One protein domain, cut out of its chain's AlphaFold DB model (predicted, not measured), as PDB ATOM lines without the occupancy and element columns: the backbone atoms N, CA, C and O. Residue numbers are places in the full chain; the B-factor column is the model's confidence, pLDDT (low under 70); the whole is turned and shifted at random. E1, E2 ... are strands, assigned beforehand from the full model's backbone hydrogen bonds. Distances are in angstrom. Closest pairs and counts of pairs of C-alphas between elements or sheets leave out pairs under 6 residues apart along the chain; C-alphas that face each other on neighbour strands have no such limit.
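Overview. This is residues 370 to 423 of the 431 residues of an uncharacterized protein of Hyaloscypha bicolor E (UniProt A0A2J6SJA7). There is little regular structure here: a single hairpin of two strands, E1 and E2, lies in the middle of long loops. Residues 370 to 388 pass along one side of it, a loop of nine residues joins its strands, and residues 410 to 423 turn beyond E2 and lead away. The printed part has 54 residues, 12 of them in named elements, with no named helix; the class is all strand, the sheet E1 - E2 antiparallel. It is only just compact, close to loose, with a radius of gyration of the C-alphas of 12.0 A, and only just flat, spanning 34 by 27 by 15 A.

Along the chain. Start at C-alpha 370, (20.331, -19.447, 30.951), and go on to C-alpha 389 at (33.055, -24.852, 22.546), where E1, residues 389 to 394, begins and runs 15.1 A. E2, residues 404 to 409, runs 16.4 A to C-alpha 409 at (33.546, -28.638, 20.245).

Arrangement. E1 and E2 form an antiparallel hairpin, their directions at 149 degrees. Look at N 390 and O 408, 2.8 A apart, and N 406 and O 392, 2.9 A, both within hydrogen-bond range. C-alphas 391 and 407 face each other at 4.5 A.

Size, cuts and confidence. The C-alphas of Pro 374 and Ser 423 are the two farthest apart, 36.4 A. The printed part has no cut, and the link from E1 to E2 is short. Confidence is low, with pLDDT under 70, at residues 370 to 372 and 420 to 423.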
ATOM      1  N   THR A 370      19.394 -20.125  30.037       45.97
ATOM      2  CA  THR A 370      20.331 -19.447  30.951       45.97
ATOM      3  C   THR A 370      21.614 -20.261  31.148       45.97
ATOM      4  O   THR A 370      21.520 -21.462  31.389       45.97
ATOM      5  N   LEU A 371      22.792 -19.612  31.075       58.16
ATOM      6  CA  LEU A 371      24.099 -20.254  31.327       58.16
ATOM      7  C   LEU A 371      24.092 -21.057  32.639       58.16
ATOM      8  O   LEU A 371      24.776 -22.064  32.767       58.16
ATOM      9  N   ILE A 372      23.275 -20.610  33.593       64.62
ATOM     10  CA  ILE A 372      23.022 -21.268  34.864       64.62
ATOM     11  C   ILE A 372      21.960 -22.357  34.677       64.62
ATOM     12  O   ILE A 372      20.785 -22.071  34.409       64.62
ATOM     13  N   HIS A 373      22.366 -23.611  34.869       77.00
ATOM     14  CA  HIS A 373      21.461 -24.753  34.902       77.00
ATOM     15  C   HIS A 373      20.862 -24.914  36.313       77.00
ATOM     16  O   HIS A 373      21.612 -24.929  37.290       77.00
ATOM     17  N   PRO A 374      19.539 -25.130  36.468       74.94
ATOM     18  CA  PRO A 374      18.864 -25.143  37.776       74.94
ATOM     19  C   PRO A 374      19.396 -26.186  38.771       74.94
ATOM     20  O   PRO A 374      19.223 -26.020  39.973       74.94
ATOM     21  N   LYS A 375      20.023 -27.265  38.286       79.25
ATOM     22  CA  LYS A 375      20.679 -28.283  39.128       79.25
ATOM     23  C   LYS A 375      22.206 -28.234  39.084       79.25
ATOM     24  O   LYS A 375      22.841 -28.700  40.015       79.25
ATOM     25  N   GLY A 376      22.767 -27.742  37.980       75.38
ATOM     26  CA  GLY A 376      24.202 -27.833  37.689       75.38
ATOM     27  C   GLY A 376      24.975 -26.558  38.009       75.38
ATOM     28  O   GLY A 376      26.196 -26.559  37.913       75.38
ATOM     29  N   GLY A 377      24.278 -25.474  38.367       85.38
ATOM     30  CA  GLY A 377      24.899 -24.175  38.596       85.38
ATOM     31  C   GLY A 377      25.487 -23.599  37.311       85.38
ATOM     32  O   GLY A 377      24.902 -23.750  36.237       85.38
ATOM     33  N   GLU A 378      26.623 -22.925  37.436       86.00
ATOM     34  CA  GLU A 378      27.396 -22.411  36.306       86.00
ATOM     35  C   GLU A 378      28.320 -23.495  35.731       86.00
ATOM     36  O   GLU A 378      28.818 -24.341  36.484       86.00
ATOM     37  N   PRO A 379      28.562 -23.494  34.409       88.25
ATOM     38  CA  PRO A 379      29.539 -24.386  33.810       88.25
ATOM     39  C   PRO A 379      30.961 -24.047  34.290       88.25
ATOM     40  O   PRO A 379      31.255 -22.881  34.576       88.25
ATOM     41  N   PRO A 380      31.874 -25.035  34.340       88.81
ATOM     42  CA  PRO A 380      33.288 -24.789  34.589       88.81
ATOM     43  C   PRO A 380      33.895 -23.814  33.572       88.81
ATOM     44  O   PRO A 380      33.410 -23.653  32.449       88.81
ATOM     45  N   LYS A 381      35.007 -23.176  33.950       85.81
ATOM     46  CA  LYS A 381      35.756 -22.317  33.031       85.81
ATOM     47  C   LYS A 381      36.347 -23.169  31.902       85.81
ATOM     48  O   LYS A 381      37.144 -24.063  32.164       85.81
ATOM     49  N   SER A 382      35.975 -22.848  30.664       85.00
ATOM     50  CA  SER A 382      36.535 -23.479  29.466       85.00
ATOM     51  C   SER A 382      38.041 -23.222  29.351       85.00
ATOM     52  O   SER A 382      38.503 -22.104  29.607       85.00
ATOM     53  N   MET A 383      38.791 -24.245  28.936       86.25
ATOM     54  CA  MET A 383      40.203 -24.114  28.552       86.25
ATOM     55  C   MET A 383      40.377 -23.645  27.096       86.25
ATOM     56  O   MET A 383      41.483 -23.302  26.681       86.25
ATOM     57  N   TYR A 384      39.293 -23.605  26.318       82.44
ATOM     58  CA  TYR A 384      39.301 -23.261  24.903       82.44
ATOM     59  C   TYR A 384      38.989 -21.778  24.666       82.44
ATOM     60  O   TYR A 384      38.428 -21.079  25.513       82.44
ATOM     61  N   LYS A 385      39.347 -21.278  23.474       80.69
ATOM     62  CA  LYS A 385      39.013 -19.906  23.062       80.69
ATOM     63  C   LYS A 385      37.485 -19.694  23.109       80.69
ATOM     64  O   LYS A 385      36.747 -20.589  22.680       80.69
ATOM     65  N   PRO A 386      36.998 -18.522  23.564       76.88
ATOM     66  CA  PRO A 386      35.569 -18.219  23.584       76.88
ATOM     67  C   PRO A 386      34.911 -18.471  22.223       76.88
ATOM     68  O   PRO A 386      35.448 -18.082  21.189       76.88
ATOM     69  N   GLY A 387      33.754 -19.136  22.224       76.31
ATOM     70  CA  GLY A 387      33.013 -19.454  21.000       76.31
ATOM     71  C   GLY A 387      33.514 -20.680  20.226       76.31
ATOM     72  O   GLY A 387      32.894 -21.031  19.229       76.31
ATOM     73  N   ARG A 388      34.578 -21.366  20.671       83.25
ATOM     74  CA  ARG A 388      34.999 -22.659  20.089       83.25
ATOM     75  C   ARG A 388      34.170 -23.829  20.606       83.25
ATOM     76  O   ARG A 388      33.941 -24.786  19.876       83.25
ATOM     77  N   THR A 389      33.728 -23.756  21.852       87.94
ATOM     78  CA  THR A 389      33.055 -24.852  22.546       87.94
ATOM     79  C   THR A 389      31.699 -24.429  23.105       87.94
ATOM     80  O   THR A 389      31.322 -23.250  23.112       87.94
ATOM     81  N   VAL A 390      30.919 -25.414  23.537       87.44
ATOM     82  CA  VAL A 390      29.641 -25.233  24.221       87.44
ATOM     83  C   VAL A 390      29.513 -26.241  25.357       87.44
ATOM     84  O   VAL A 390      29.808 -27.421  25.196       87.44
ATOM     85  N   TRP A 391      29.042 -25.779  26.511       89.38
ATOM     86  CA  TRP A 391      28.774 -26.634  27.663       89.38
ATOM     87  C   TRP A 391      27.351 -27.182  27.624       89.38
ATOM     88  O   TRP A 391      26.396 -26.433  27.391       89.38
ATOM     89  N   LYS A 392      27.190 -28.478  27.908       89.81
ATOM     90  CA  LYS A 392      25.883 -29.118  28.109       89.81
ATOM     91  C   LYS A 392      25.851 -29.862  29.438       89.81
ATOM     92  O   LYS A 392      26.813 -30.517  29.822       89.81
ATOM     93  N   TRP A 393      24.721 -29.761  30.137       88.81
ATOM     94  CA  TRP A 393      24.469 -30.493  31.376       88.81
ATOM     95  C   TRP A 393      23.829 -31.848  31.054       88.81
ATOM     96  O   TRP A 393      22.613 -31.951  30.851       88.81
ATOM     97  N   THR A 394      24.649 -32.891  30.978       88.50
ATOM     98  CA  THR A 394      24.254 -34.216  30.478       88.50
ATOM     99  C   THR A 394      25.024 -35.337  31.180       88.50
ATOM    100  O   THR A 394      25.913 -35.077  31.979       88.50
ATOM    101  N   SER A 395      24.643 -36.590  30.943       86.50
ATOM    102  CA  SER A 395      25.344 -37.770  31.457       86.50
ATOM    103  C   SER A 395      25.951 -38.545  30.296       86.50
ATOM    104  O   SER A 395      25.305 -38.691  29.265       86.50
ATOM    105  N   ASP A 396      27.162 -39.052  30.471       84.50
ATOM    106  CA  ASP A 396      27.901 -39.901  29.531       84.50
ATOM    107  C   ASP A 396      27.654 -41.403  29.765       84.50
ATOM    108  O   ASP A 396      28.177 -42.248  29.035       84.50
ATOM    109  N   SER A 397      26.840 -41.762  30.764       83.62
ATOM    110  CA  SER A 397      26.641 -43.147  31.185       83.62
ATOM    111  C   SER A 397      25.168 -43.527  31.304       83.62
ATOM    112  O   SER A 397      24.366 -42.860  31.953       83.62
ATOM    113  N   LEU A 398      24.821 -44.684  30.733       80.75
ATOM    114  CA  LEU A 398      23.520 -45.320  30.955       80.75
ATOM    115  C   LEU A 398      23.415 -45.999  32.328       80.75
ATOM    116  O   LEU A 398      22.308 -46.190  32.828       80.75
ATOM    117  N   THR A 399      24.545 -46.394  32.921       73.12
ATOM    118  CA  THR A 399      24.597 -47.133  34.192       73.12
ATOM    119  C   THR A 399      24.671 -46.218  35.404       73.12
ATOM    120  O   THR A 399      24.104 -46.553  36.440       73.12
ATOM    121  N   ASN A 400      25.340 -45.069  35.275       74.38
ATOM    122  CA  ASN A 400      25.332 -44.015  36.282       74.38
ATOM    123  C   ASN A 400      24.849 -42.702  35.643       74.38
ATOM    124  O   ASN A 400      25.672 -41.913  35.184       74.38
ATOM    125  N   PRO A 401      23.528 -42.456  35.591       73.81
ATOM    126  CA  PRO A 401      22.944 -41.329  34.865       73.81
ATOM    127  C   PRO A 401      23.133 -39.975  35.575       73.81
ATOM    128  O   PRO A 401      22.344 -39.045  35.375       73.81
ATOM    129  N   GLU A 402      24.144 -39.841  36.433       84.25
ATOM    130  CA  GLU A 402      24.505 -38.566  37.036       84.25
ATOM    131  C   GLU A 402      24.908 -37.587  35.933       84.25
ATOM    132  O   GLU A 402      25.825 -37.824  35.144       84.25
ATOM    133  N   LYS A 403      24.152 -36.489  35.840       86.44
ATOM    134  CA  LYS A 403      24.450 -35.419  34.898       86.44
ATOM    135  C   LYS A 403      25.605 -34.580  35.442       86.44
ATOM    136  O   LYS A 403      25.607 -34.215  36.617       86.44
ATOM    137  N   LYS A 404      26.534 -34.237  34.562       90.44
ATOM    138  CA  LYS A 404      27.658 -33.330  34.777       90.44
ATOM    139  C   LYS A 404      27.742 -32.338  33.619       90.44
ATOM    140  O   LYS A 404      27.067 -32.478  32.597       90.44
ATOM    141  N   TRP A 405      28.556 -31.306  33.788       91.44
ATOM    142  CA  TRP A 405      28.914 -30.437  32.676       91.44
ATOM    143  C   TRP A 405      29.889 -31.175  31.761       91.44
ATOM    144  O   TRP A 405      30.930 -31.632  32.224       91.44
ATOM    145  N   ILE A 406      29.536 -31.292  30.483       91.50
ATOM    146  CA  ILE A 406      30.403 -31.825  29.428       91.50
ATOM    147  C   ILE A 406      30.584 -30.729  28.378       91.50
ATOM    148  O   ILE A 406      29.615 -30.072  27.979       91.50
ATOM    149  N   GLU A 407      31.833 -30.492  27.990       91.88
ATOM    150  CA  GLU A 407      32.208 -29.504  26.983       91.88
ATOM    151  C   GLU A 407      32.252 -30.156  25.603       91.88
ATOM    152  O   GLU A 407      32.824 -31.230  25.438       91.88
ATOM    153  N   PHE A 408      31.655 -29.505  24.611       91.38
ATOM    154  CA  PHE A 408      31.590 -29.988  23.235       91.38
ATOM    155  C   PHE A 408      32.226 -28.976  22.292       91.38
ATOM    156  O   PHE A 408      32.001 -27.770  22.422       91.38
ATOM    157  N   ASP A 409      32.987 -29.455  21.318       89.81
ATOM    158  CA  ASP A 409      33.546 -28.638  20.245       89.81
ATOM    159  C   ASP A 409      32.433 -28.218  19.274       89.81
ATOM    160  O   ASP A 409      31.640 -29.041  18.822       89.81
ATOM    161  N   ARG A 410      32.336 -26.925  18.947       87.06
ATOM    162  CA  ARG A 410      31.237 -26.403  18.121       87.06
ATOM    163  C   ARG A 410      31.319 -26.839  16.661       87.06
ATOM    164  O   ARG A 410      30.285 -26.975  16.015       87.06
ATOM    165  N   ARG A 411      32.527 -27.068  16.138       85.88
ATOM    166  CA  ARG A 411      32.740 -27.437  14.732       85.88
ATOM    167  C   ARG A 411      32.350 -28.888  14.477       85.88
ATOM    168  O   ARG A 411      31.640 -29.184  13.523       85.88
ATOM    169  N   SER A 412      32.838 -29.793  15.314       86.31
ATOM    170  CA  SER A 412      32.556 -31.222  15.203       86.31
ATOM    171  C   SER A 412      31.237 -31.599  15.877       86.31
ATOM    172  O   SER A 412      30.570 -32.529  15.430       86.31
ATOM    173  N   GLY A 413      30.844 -30.889  16.934       87.56
ATOM    174  CA  GLY A 413      29.769 -31.266  17.846       87.56
ATOM    175  C   GLY A 413      30.175 -32.342  18.858       87.56
ATOM    176  O   GLY A 413      29.363 -32.669  19.713       87.56
ATOM    177  N   MET A 414      31.374 -32.919  18.765       89.62
ATOM    178  CA  MET A 414      31.836 -34.015  19.629       89.62
ATOM    179  C   MET A 414      32.304 -33.484  20.995       89.62
ATOM    180  O   MET A 414      32.564 -32.280  21.109       89.62
ATOM    181  N   PRO A 415      32.411 -34.333  22.036       90.00
ATOM    182  CA  PRO A 415      33.042 -33.940  23.291       90.00
ATOM    183  C   PRO A 415      34.434 -33.368  23.019       90.00
ATOM    184  O   PRO A 415      35.191 -33.914  22.220       90.00
ATOM    185  N   ALA A 416      34.769 -32.243  23.648       88.19
ATOM    186  CA  ALA A 416      36.005 -31.517  23.357       88.19
ATOM    187  C   ALA A 416      37.269 -32.336  23.688       88.19
ATOM    188  O   ALA A 416      38.305 -32.134  23.060       88.19
ATOM    189  N   GLU A 417      37.157 -33.281  24.627       85.19
ATOM    190  CA  GLU A 417      38.212 -34.239  24.985       85.19
ATOM    191  C   GLU A 417      38.483 -35.272  23.873       85.19
ATOM    192  O   GLU A 417      39.619 -35.714  23.722       85.19
ATOM    193  N   ASP A 418      37.472 -35.608  23.063       80.19
ATOM    194  CA  ASP A 418      37.574 -36.612  21.992       80.19
ATOM    195  C   ASP A 418      38.106 -36.020  20.678       80.19
ATOM    196  O   ASP A 418      38.459 -36.745  19.744       80.19
ATOM    197  N   VAL A 419      38.151 -34.691  20.569       76.06
ATOM    198  CA  VAL A 419      38.681 -34.025  19.382       76.06
ATOM    199  C   VAL A 419      40.200 -33.983  19.490       76.06
ATOM    200  O   VAL A 419      40.769 -33.110  20.146       76.06
ATOM    201  N   CYS A 420      40.872 -34.908  18.799       63.72
ATOM    202  CA  CYS A 420      42.300 -34.788  18.528       63.72
ATOM    203  C   CYS A 420      42.529 -33.531  17.688       63.72
ATOM    204  O   CYS A 420      42.337 -33.516  16.472       63.72
ATOM    205  N   TYR A 421      42.926 -32.452  18.348       60.97
ATOM    206  CA  TYR A 421      43.546 -31.344  17.658       60.97
ATOM    207  C   TYR A 421      44.931 -31.829  17.269       60.97
ATOM    208  O   TYR A 421      45.801 -31.945  18.133       60.97
ATOM    209  N   ASP A 422      45.117 -32.150  15.987       52.62
ATOM    210  CA  ASP A 422      46.451 -32.146  15.402       52.62
ATOM    211  C   ASP A 422      47.055 -30.801  15.791       52.62
ATOM    212  O   ASP A 422      46.591 -29.739  15.366       52.62
ATOM    213  N   SER A 423      47.970 -30.875  16.751       45.38
ATOM    214  CA  SER A 423      48.662 -29.755  17.361       45.38
ATOM    215  C   SER A 423      49.038 -28.765  16.270       45.38
ATOM    216  O   SER A 423      49.702 -29.150  15.316       45.38
TER     217      SER A 423